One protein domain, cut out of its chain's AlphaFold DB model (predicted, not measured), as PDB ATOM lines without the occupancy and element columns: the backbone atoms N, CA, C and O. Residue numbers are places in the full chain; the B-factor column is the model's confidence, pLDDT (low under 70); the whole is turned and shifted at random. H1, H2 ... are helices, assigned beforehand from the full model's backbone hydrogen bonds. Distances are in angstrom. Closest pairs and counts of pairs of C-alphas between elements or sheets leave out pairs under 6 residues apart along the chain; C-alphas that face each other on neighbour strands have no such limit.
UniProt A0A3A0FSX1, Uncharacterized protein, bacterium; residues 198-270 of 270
ATOM      1  N   LEU A 198      59.170 -38.806  -2.850       93.50
ATOM      2  CA  LEU A 198      60.096 -39.667  -3.565       93.50
ATOM      3  C   LEU A 198      59.401 -40.985  -3.952       93.50
ATOM      4  O   LEU A 198      58.538 -41.472  -3.212       93.50
ATOM      5  N   PRO A 199      59.814 -41.637  -5.057       93.88
ATOM      6  CA  PRO A 199      59.191 -42.882  -5.503       93.88
ATOM      7  C   PRO A 199      59.131 -43.968  -4.421       93.88
ATOM      8  O   PRO A 199      58.134 -44.676  -4.324       93.88
ATOM      9  N   ALA A 200      60.172 -44.089  -3.589       95.56
ATOM     10  CA  ALA A 200      60.207 -45.064  -2.501       95.56
ATOM     11  C   ALA A 200      59.102 -44.809  -1.460       95.56
ATOM     12  O   ALA A 200      58.335 -45.723  -1.165       95.56
ATOM     13  N   ASP A 201      58.966 -43.571  -0.976       96.62
ATOM     14  CA  ASP A 201      57.927 -43.210  -0.006       96.62
ATOM     15  C   ASP A 201      56.525 -43.372  -0.606       96.62
ATOM     16  O   ASP A 201      55.632 -43.909   0.043       96.62
ATOM     17  N   TYR A 202      56.339 -43.009  -1.880       94.25
ATOM     18  CA  TYR A 202      55.072 -43.214  -2.586       94.25
ATOM     19  C   TYR A 202      54.639 -44.693  -2.610       94.25
ATOM     20  O   TYR A 202      53.459 -45.009  -2.419       94.25
ATOM     21  N   PHE A 203      55.581 -45.618  -2.831       96.75
ATOM     22  CA  PHE A 203      55.295 -47.053  -2.772       96.75
ATOM     23  C   PHE A 203      55.054 -47.544  -1.341       96.75
ATOM     24  O   PHE A 203      54.127 -48.334  -1.138       96.75
ATOM     25  N   ASP A 204      55.816 -47.054  -0.360       98.00
ATOM     26  CA  ASP A 204      55.626 -47.390   1.057       98.00
ATOM     27  C   ASP A 204      54.198 -47.050   1.519       98.00
ATOM     28  O   ASP A 204      53.543 -47.894   2.132       98.00
ATOM     29  N   VAL A 205      53.650 -45.888   1.133       98.06
ATOM     30  CA  VAL A 205      52.257 -45.511   1.458       98.06
ATOM     31  C   VAL A 205      51.258 -46.573   0.983       98.06
ATOM     32  O   VAL A 205      50.345 -46.946   1.722       98.06
ATOM     33  N   ARG A 206      51.423 -47.100  -0.237       97.88
ATOM     34  CA  ARG A 206      50.527 -48.124  -0.807       97.88
ATOM     35  C   ARG A 206      50.642 -49.462  -0.087       97.88
ATOM     36  O   ARG A 206      49.628 -50.128   0.126       97.88
ATOM     37  N   ILE A 207      51.859 -49.848   0.282       98.38
ATOM     38  CA  ILE A 207      52.116 -51.077   1.036       98.38
ATOM     39  C   ILE A 207      51.486 -50.970   2.429       98.38
ATOM     40  O   ILE A 207      50.763 -51.877   2.844       98.38
ATOM     41  N   PHE A 208      51.693 -49.849   3.122       98.62
ATOM     42  CA  PHE A 208      51.126 -49.618   4.448       98.62
ATOM     43  C   PHE A 208      49.607 -49.517   4.420       98.62
ATOM     44  O   PHE A 208      48.960 -50.087   5.293       98.62
ATOM     45  N   TYR A 209      49.026 -48.898   3.392       98.56
ATOM     46  CA  TYR A 209      47.579 -48.872   3.215       98.56
ATOM     47  C   TYR A 209      46.986 -50.283   3.156       98.56
ATOM     48  O   TYR A 209      46.072 -50.605   3.917       98.56
ATOM     49  N   GLN A 210      47.539 -51.160   2.309       98.44
ATOM     50  CA  GLN A 210      47.047 -52.534   2.211       98.44
ATOM     51  C   GLN A 210      47.232 -53.295   3.533       98.44
ATOM     52  O   GLN A 210      46.304 -53.960   3.989       98.44
ATOM     53  N   ALA A 211      48.388 -53.148   4.188       98.44
ATOM     54  CA  ALA A 211      48.651 -53.779   5.481       98.44
ATOM     55  C   ALA A 211      47.685 -53.297   6.582       98.44
ATOM     56  O   ALA A 211      47.206 -54.102   7.385       98.44
ATOM     57  N   ALA A 212      47.352 -52.003   6.606       98.50
ATOM     58  CA  ALA A 212      46.396 -51.425   7.543       98.50
ATOM     59  C   ALA A 212      44.984 -51.993   7.331       98.50
ATOM     60  O   ALA A 212      44.321 -52.370   8.305       98.50
ATOM     61  N   LEU A 213      44.539 -52.120   6.075       98.00
ATOM     62  CA  LEU A 213      43.253 -52.738   5.742       98.00
ATOM     63  C   LEU A 213      43.205 -54.223   6.128       98.00
ATOM     64  O   LEU A 213      42.227 -54.662   6.742       98.00
ATOM     65  N   ASP A 214      44.265 -54.979   5.838       98.31
ATOM     66  CA  ASP A 214      44.374 -56.403   6.185       98.31
ATOM     67  C   ASP A 214      44.361 -56.613   7.709       98.31
ATOM     68  O   ASP A 214      43.735 -57.549   8.216       98.31
ATOM     69  N   ALA A 215      44.969 -55.690   8.461       97.94
ATOM     70  CA  ALA A 215      44.913 -55.641   9.923       97.94
ATOM     71  C   ALA A 215      43.557 -55.147  10.472       97.94
ATOM     72  O   ALA A 215      43.340 -55.126  11.685       97.94
ATOM     73  N   GLY A 216      42.622 -54.755   9.602       97.69
ATOM     74  CA  GLY A 216      41.296 -54.277   9.976       97.69
ATOM     75  C   GLY A 216      41.280 -52.881  10.596       97.69
ATOM     76  O   GLY A 216      40.301 -52.552  11.275       97.69
ATOM     77  N   LYS A 217      42.323 -52.075  10.377       97.88
ATOM     78  CA  LYS A 217      42.359 -50.667  10.781       97.88
ATOM     79  C   LYS A 217      41.437 -49.824   9.898       97.88
ATOM     80  O   LYS A 217      41.013 -50.258   8.831       97.88
ATOM     81  N   TYR A 218      41.092 -48.625  10.369       96.38
ATOM     82  CA  TYR A 218      40.336 -47.609   9.622       96.38
ATOM     83  C   TYR A 218      38.952 -48.052   9.105       96.38
ATOM     84  O   TYR A 218      38.331 -47.351   8.305       96.38
ATOM     85  N   ARG A 219      38.412 -49.183   9.585       94.81
ATOM     86  CA  ARG A 219      37.092 -49.690   9.178       94.81
ATOM     87  C   ARG A 219      36.015 -48.623   9.346       94.81
ATOM     88  O   ARG A 219      35.846 -48.079  10.435       94.81
ATOM     89  N   ASN A 220      35.248 -48.396   8.278       93.00
ATOM     90  CA  ASN A 220      34.175 -47.398   8.216       93.00
ATOM     91  C   ASN A 220      34.652 -45.959   8.498       93.00
ATOM     92  O   ASN A 220      33.894 -45.152   9.030       93.00
ATOM     93  N   THR A 221      35.909 -45.645   8.181       93.88
ATOM     94  CA  THR A 221      36.448 -44.280   8.242       93.88
ATOM     95  C   THR A 221      36.819 -43.792   6.847       93.88
ATOM     96  O   THR A 221      37.021 -44.604   5.943       93.88
ATOM     97  N   TYR A 222      36.928 -42.473   6.686       92.06
ATOM     98  CA  TYR A 222      37.274 -41.854   5.408       92.06
ATOM     99  C   TYR A 222      38.656 -42.291   4.896       92.06
ATOM    100  O   TYR A 222      38.789 -42.644   3.727       92.06
ATOM    101  N   ALA A 223      39.626 -42.446   5.802       95.31
ATOM    102  CA  ALA A 223      40.962 -42.974   5.520       95.31
ATOM    103  C   ALA A 223      40.985 -44.372   4.863       95.31
ATOM    104  O   ALA A 223      41.983 -44.744   4.260       95.31
ATOM    105  N   ALA A 224      39.917 -45.175   4.979       96.06
ATOM    106  CA  ALA A 224      39.826 -46.491   4.333       96.06
ATOM    107  C   ALA A 224      39.156 -46.458   2.950       96.06
ATOM    108  O   ALA A 224      38.947 -47.514   2.352       96.06
ATOM    109  N   SER A 225      38.763 -45.281   2.459       94.00
ATOM    110  CA  SER A 225      38.113 -45.154   1.154       94.00
ATOM    111  C   SER A 225      39.103 -45.381   0.009       94.00
ATOM    112  O   SER A 225      38.785 -46.081  -0.953       94.00
ATOM    113  N   ASN A 226      40.316 -44.835   0.123       94.69
ATOM    114  CA  ASN A 226      41.406 -45.038  -0.818       94.69
ATOM    115  C   ASN A 226      42.769 -44.684  -0.180       94.69
ATOM    116  O   ASN A 226      42.850 -44.116   0.907       94.69
ATOM    117  N   VAL A 227      43.856 -45.015  -0.885       96.12
ATOM    118  CA  VAL A 227      45.240 -44.792  -0.426       96.12
ATOM    119  C   VAL A 227      45.624 -43.313  -0.280       96.12
ATOM    120  O   VAL A 227      46.547 -42.985   0.465       96.12
ATOM    121  N   ASN A 228      44.945 -42.419  -0.994       94.25
ATOM    122  CA  ASN A 228      45.196 -40.988  -0.901       94.25
ATOM    123  C   ASN A 228      44.612 -40.424   0.395       94.25
ATOM    124  O   ASN A 228      45.325 -39.731   1.117       94.25
ATOM    125  N   GLU A 229      43.371 -40.793   0.733       95.19
ATOM    126  CA  GLU A 229      42.765 -40.407   2.017       95.19
ATOM    127  C   GLU A 229      43.504 -41.011   3.196       95.19
ATOM    128  O   GLU A 229      43.681 -40.361   4.217       95.19
ATOM    129  N   TYR A 230      43.980 -42.248   3.059       98.19
ATOM    130  CA  TYR A 230      44.804 -42.884   4.082       98.19
ATOM    131  C   TYR A 230      46.016 -42.028   4.467       98.19
ATOM    132  O   TYR A 230      46.289 -41.829   5.651       98.19
ATOM    133  N   PHE A 231      46.729 -41.501   3.469       98.50
ATOM    134  CA  PHE A 231      47.892 -40.651   3.694       98.50
ATOM    135  C   PHE A 231      47.509 -39.260   4.211       98.50
ATOM    136  O   PHE A 231      48.126 -38.763   5.153       98.50
ATOM    137  N   ALA A 232      46.484 -38.638   3.630       97.62
ATOM    138  CA  ALA A 232      46.081 -37.280   3.981       97.62
ATOM    139  C   ALA A 232      45.432 -37.185   5.372       97.62
ATOM    140  O   ALA A 232      45.804 -36.320   6.162       97.62
ATOM    141  N   GLU A 233      44.579 -38.139   5.751       97.75
ATOM    142  CA  GLU A 233      44.013 -38.228   7.105       97.75
ATOM    143  C   GLU A 233      45.092 -38.450   8.169       97.75
ATOM    144  O   GLU A 233      45.021 -37.912   9.278       97.75
ATOM    145  N   ALA A 234      46.112 -39.243   7.846       98.38
ATOM    146  CA  ALA A 234      47.244 -39.435   8.736       98.38
ATOM    147  C   ALA A 234      48.126 -38.187   8.820       98.38
ATOM    148  O   ALA A 234      48.584 -37.851   9.906       98.38
ATOM    149  N   THR A 235      48.308 -37.468   7.711       98.50
ATOM    150  CA  THR A 235      48.998 -36.170   7.682       98.50
ATOM    151  C   THR A 235      48.277 -35.143   8.556       98.50
ATOM    152  O   THR A 235      48.900 -34.506   9.406       98.50
ATOM    153  N   GLN A 236      46.951 -35.052   8.443       98.12
ATOM    154  CA  GLN A 236      46.107 -34.226   9.305       98.12
ATOM    155  C   GLN A 236      46.294 -34.582  10.789       98.12
ATOM    156  O   GLN A 236      46.539 -33.701  11.617       98.12
ATOM    157  N   ALA A 237      46.228 -35.874  11.137       98.19
ATOM    158  CA  ALA A 237      46.468 -36.340  12.504       98.19
ATOM    159  C   ALA A 237      47.905 -36.052  12.972       98.19
ATOM    160  O   ALA A 237      48.119 -35.744  14.139       98.19
ATOM    161  N   TYR A 238      48.893 -36.112  12.077       98.38
ATOM    162  CA  TYR A 238      50.294 -35.869  12.402       98.38
ATOM    163  C   TYR A 238      50.550 -34.426  12.847       98.38
ATOM    164  O   TYR A 238      51.352 -34.211  13.751       98.38
ATOM    165  N   PHE A 239      49.891 -33.429  12.262       97.88
ATOM    166  CA  PHE A 239      50.116 -32.024  12.630       97.88
ATOM    167  C   PHE A 239      49.076 -31.446  13.597       97.88
ATOM    168  O   PHE A 239      49.392 -30.517  14.354       97.88
ATOM    169  N   LEU A 240      47.856 -31.984  13.585       96.00
ATOM    170  CA  LEU A 240      46.727 -31.499  14.371       96.00
ATOM    171  C   LEU A 240      45.884 -32.678  14.896       96.00
ATOM    172  O   LEU A 240      46.356 -33.482  15.697       96.00
ATOM    173  N   HIS A 241      44.628 -32.758  14.468       94.69
ATOM    174  CA  HIS A 241      43.656 -33.792  14.779       94.69
ATOM    175  C   HIS A 241      42.900 -34.094  13.485       94.69
ATOM    176  O   HIS A 241      42.519 -33.155  12.783       94.69
ATOM    177  N   SER A 242      42.646 -35.366  13.175       91.81
ATOM    178  CA  SER A 242      41.813 -35.758  12.022       91.81
ATOM    179  C   SER A 242      40.325 -35.882  12.350       91.81
ATOM    180  O   SER A 242      39.520 -36.308  11.527       91.81
ATOM    181  N   ASP A 243      39.918 -35.505  13.561       91.62
ATOM    182  CA  ASP A 243      38.522 -35.489  13.966       91.62
ATOM    183  C   ASP A 243      38.160 -34.253  14.791       91.62
ATOM    184  O   ASP A 243      38.947 -33.696  15.553       91.62
ATOM    185  N   THR A 244      36.896 -33.850  14.693       89.00
ATOM    186  CA  THR A 244      36.370 -32.676  15.415       89.00
ATOM    187  C   THR A 244      36.260 -32.885  16.929       89.00
ATOM    188  O   THR A 244      36.054 -31.920  17.669       89.00
ATOM    189  N   ALA A 245      36.382 -34.129  17.406       91.19
ATOM    190  CA  ALA A 245      36.440 -34.446  18.830       91.19
ATOM    191  C   ALA A 245      37.861 -34.325  19.415       91.19
ATOM    192  O   ALA A 245      37.993 -34.313  20.639       91.19
ATOM    193  N   GLY A 246      38.895 -34.211  18.570       91.38
ATOM    194  CA  GLY A 246      40.292 -34.084  18.988       91.38
ATOM    195  C   GLY A 246      40.912 -35.382  19.509       91.38
ATOM    196  O   GLY A 246      41.897 -35.333  20.238       91.38
ATOM    197  N   ALA A 247      40.331 -36.542  19.191       94.38
ATOM    198  CA  ALA A 247      40.798 -37.837  19.678       94.38
ATOM    199  C   ALA A 247      41.847 -38.490  18.762       94.38
ATOM    200  O   ALA A 247      42.519 -39.429  19.188       94.38
ATOM    201  N   ARG A 248      41.968 -38.035  17.509       96.31
ATOM    202  CA  ARG A 248      42.869 -38.604  16.497       96.31
ATOM    203  C   ARG A 248      44.016 -37.653  16.173       96.31
ATOM    204  O   ARG A 248      44.046 -37.047  15.107       96.31
ATOM    205  N   ASP A 249      44.928 -37.501  17.126       97.44
ATOM    206  CA  ASP A 249      46.149 -36.697  17.013       97.44
ATOM    207  C   ASP A 249      47.392 -37.531  16.643       97.44
ATOM    208  O   ASP A 249      47.304 -38.731  16.359       97.44
ATOM    209  N   ARG A 250      48.570 -36.892  16.669       97.81
ATOM    210  CA  ARG A 250      49.863 -37.526  16.361       97.81
ATOM    211  C   ARG A 250      50.143 -38.709  17.289       97.81
ATOM    212  O   ARG A 250      50.667 -39.725  16.842       97.81
ATOM    213  N   GLU A 251      49.774 -38.603  18.564       98.12
ATOM    214  CA  GLU A 251      49.992 -39.661  19.552       98.12
ATOM    215  C   GLU A 251      49.064 -40.854  19.307       98.12
ATOM    216  O   GLU A 251      49.511 -42.004  19.346       98.12
ATOM    217  N   TRP A 252      47.795 -40.600  18.978       98.31
ATOM    218  CA  TRP A 252      46.886 -41.640  18.512       98.31
ATOM    219  C   TRP A 252      47.445 -42.338  17.273       98.31
ATOM    220  O   TRP A 252      47.498 -43.569  17.254       98.31
ATOM    221  N   LEU A 253      47.913 -41.584  16.272       98.56
ATOM    222  CA  LEU A 253      48.483 -42.157  15.052       98.56
ATOM    223  C   LEU A 253      49.704 -43.027  15.375       98.56
ATOM    224  O   LEU A 253      49.793 -44.152  14.896       98.56
ATOM    225  N   ARG A 254      50.595 -42.563  16.257       98.50
ATOM    226  CA  ARG A 254      51.774 -43.316  16.709       98.50
ATOM    227  C   ARG A 254      51.418 -44.665  17.335       98.50
ATOM    228  O   ARG A 254      52.166 -45.627  17.180       98.50
ATOM    229  N   GLN A 255      50.307 -44.743  18.066       98.44
ATOM    230  CA  GLN A 255      49.847 -45.982  18.703       98.44
ATOM    231  C   GLN A 255      49.035 -46.871  17.752       98.44
ATOM    232  O   GLN A 255      49.153 -48.095  17.796       98.44
ATOM    233  N   TYR A 256      48.186 -46.265  16.922       98.50
ATOM    234  CA  TYR A 256      47.228 -46.958  16.063       98.50
ATOM    235  C   TYR A 256      47.859 -47.437  14.751       98.50
ATOM    236  O   TYR A 256      47.636 -48.573  14.318       98.50
ATOM    237  N   ASP A 257      48.689 -46.596  14.137       98.62
ATOM    238  CA  ASP A 257      49.434 -46.883  12.917       98.62
ATOM    239  C   ASP A 257      50.907 -46.449  12.999       98.62
ATOM    240  O   ASP A 257      51.309 -45.445  12.406       98.62
ATOM    241  N   PRO A 258      51.736 -47.201  13.750       98.50
ATOM    242  CA  PRO A 258      53.138 -46.847  13.957       98.50
ATOM    243  C   PRO A 258      53.974 -46.861  12.671       98.50
ATOM    244  O   PRO A 258      54.927 -46.089  12.580       98.50
ATOM    245  N   ASP A 259      53.631 -47.699  11.687       98.31
ATOM    246  CA  ASP A 259      54.356 -47.771  10.413       98.31
ATOM    247  C   ASP A 259      54.125 -46.493   9.600       98.31
ATOM    248  O   ASP A 259      55.081 -45.844   9.166       98.31
ATOM    249  N   LEU A 260      52.862 -46.063   9.482       98.50
ATOM    250  CA  LEU A 260      52.531 -44.803   8.826       98.50
ATOM    251  C   LEU A 260      53.070 -43.597   9.599       98.50
ATOM    252  O   LEU A 260      53.647 -42.700   8.995       98.50
ATOM    253  N   HIS A 261      52.958 -43.583  10.930       98.62
ATOM    254  CA  HIS A 261      53.570 -42.539  11.756       98.62
ATOM    255  C   HIS A 261      55.085 -42.430  11.509       98.62
ATOM    256  O   HIS A 261      55.626 -41.327  11.395       98.62
ATOM    257  N   GLY A 262      55.782 -43.568  11.439       98.44
ATOM    258  CA  GLY A 262      57.216 -43.622  11.155       98.44
ATOM    259  C   GLY A 262      57.557 -43.046   9.782       98.44
ATOM    260  O   GLY A 262      58.511 -42.277   9.665       98.44
ATOM    261  N   LEU A 263      56.742 -43.349   8.768       98.25
ATOM    262  CA  LEU A 263      56.870 -42.767   7.433       98.25
ATOM    263  C   LEU A 263      56.687 -41.246   7.449       98.25
ATOM    264  O   LEU A 263      57.542 -40.534   6.934       98.25
ATOM    265  N   LEU A 264      55.627 -40.739   8.086       98.38
ATOM    266  CA  LEU A 264      55.381 -39.295   8.169       98.38
ATOM    267  C   LEU A 264      56.490 -38.563   8.930       98.38
ATOM    268  O   LEU A 264      56.895 -37.484   8.518       98.38
ATOM    269  N   THR A 265      57.045 -39.175   9.979       97.94
ATOM    270  CA  THR A 265      58.197 -38.613  10.709       97.94
ATOM    271  C   THR A 265      59.438 -38.514   9.822       97.94
ATOM    272  O   THR A 265      60.188 -37.547   9.910       97.94
ATOM    273  N   ARG A 266      59.656 -39.493   8.936       96.44
ATOM    274  CA  ARG A 266      60.749 -39.459   7.956       96.44
ATOM    275  C   ARG A 266      60.534 -38.390   6.882       96.44
ATOM    276  O   ARG A 266      61.508 -37.772   6.474       96.44
ATOM    277  N   ILE A 267      59.293 -38.212   6.424       96.88
ATOM    278  CA  ILE A 267      58.926 -37.272   5.354       96.88
ATOM    279  C   ILE A 267      58.948 -35.824   5.856       96.88
ATOM    280  O   ILE A 267      59.544 -34.969   5.214       96.88
ATOM    281  N   TYR A 268      58.289 -35.544   6.982       97.12
ATOM    282  CA  TYR A 268      58.066 -34.173   7.450       97.12
ATOM    283  C   TYR A 268      59.129 -33.652   8.419       97.12
ATOM    284  O   TYR A 268      59.241 -32.436   8.579       97.12
ATOM    285  N   GLY A 269      59.903 -34.545   9.040       90.38
ATOM    286  CA  GLY A 269      60.768 -34.208  10.170       90.38
ATOM    287  C   GLY A 269      60.006 -34.164  11.501       90.38
ATOM    288  O   GLY A 269      58.790 -34.357  11.537       90.38
ATOM    289  N   GLU A 270      60.734 -33.962  12.606       65.06
ATOM    290  CA  GLU A 270      60.139 -33.811  13.951       65.06
ATOM    291  C   GLU A 270      59.562 -32.416  14.206       65.06
ATOM    292  O   GLU A 270      60.293 -31.427  13.974       65.06
TER     293      GLU A 270
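Overview. This is residues 198 to 270 of the 270 residues of an uncharacterized protein of bacterium (UniProt A0A3A0FSX1). Four helices make a compact body in which H4 lies between H1 and H3, each running the opposite way to its neighbour, while H2 crosses H4 nearly at right angles and meets H1 with its first residues, 227 to 231, also nearly at right angles. H2 begins beside H1 and runs on to H3 and H4; H3 and H4 form a helical hairpin, and Ala 245, in the link from H2 to H3, is one of the two residues farthest apart. The printed part has 73 residues, with helices H1, H2, H3 and H4 in that order along the chain and no named strand, so the class is all helix. The whole is compact, with a radius of gyration of the C-alphas of 11.3 A, and spans 34 by 29 by 18 A.

Along the chain. Find C-alpha 199 at (59.191, -42.882, -5.503); from there H1, residues 199 to 214, runs 23.2 A to C-alpha 214 at (44.374, -56.403, 6.185). After residues 215 to 226, look for H2 at residues 227 to 239, which is 18.9 A long. H3 follows at residues 250 to 256 and is 9.8 A long. Go on past Asp 257 to H4, residues 258 to 268, which runs 15.1 A and ends at C-alpha 268, (58.066, -34.173, 7.450).

Arrangement. Begin with H2 and H4, the two hubs, which touch three helices each. They touch each other, H2 with residues 234 to 238 alone; their closest C-alphas, of Thr 235 and Leu 264, are 7.1 A apart, and their lines are about perpendicular at 73 degrees. H4 touches residues 201 to 208 of H1 alone, opposite ways at a shallow tilt of 23 degrees; look at Phe 208 and Leu 260, whose C-alphas are the closest at 6.7 A. H3 and H4, a hairpin, touch opposite ways at a shallow tilt of 32 degrees, with the closest C-alphas, of Arg 254 and His 261, 5.3 A apart. Residues 234 to 239 of H2 alone touch H3, opposite ways at a steep tilt of 50 degrees; the closest C-alphas, of Tyr 238 and Arg 250, are 4.3 A apart. Residues 227 to 231 of H2 alone touch residues 205 to 209 of H1 alone, about perpendicular at 83 degrees, with the closest C-alphas, of Tyr 209 and Val 227, 5.9 A apart. H1 and H3 are apart. In H2, H3 and H4 every O i to N i+4 pair is within hydrogen-bond range; in H1, 11 of 12 are.

Size, cuts and confidence. The two farthest C-alphas, of Pro 199 and Ala 245, are 34.4 A apart. The printed part has no cut and ends at residue 270, the chain's last. The link from H1 to H2 is long, with 12 residues; that from H2 to H3 is short, with 10, and that from H3 to H4 is tight, with 1. The mean pLDDT of the printed part is 96.1, and one residue, Glu 270, is under 70.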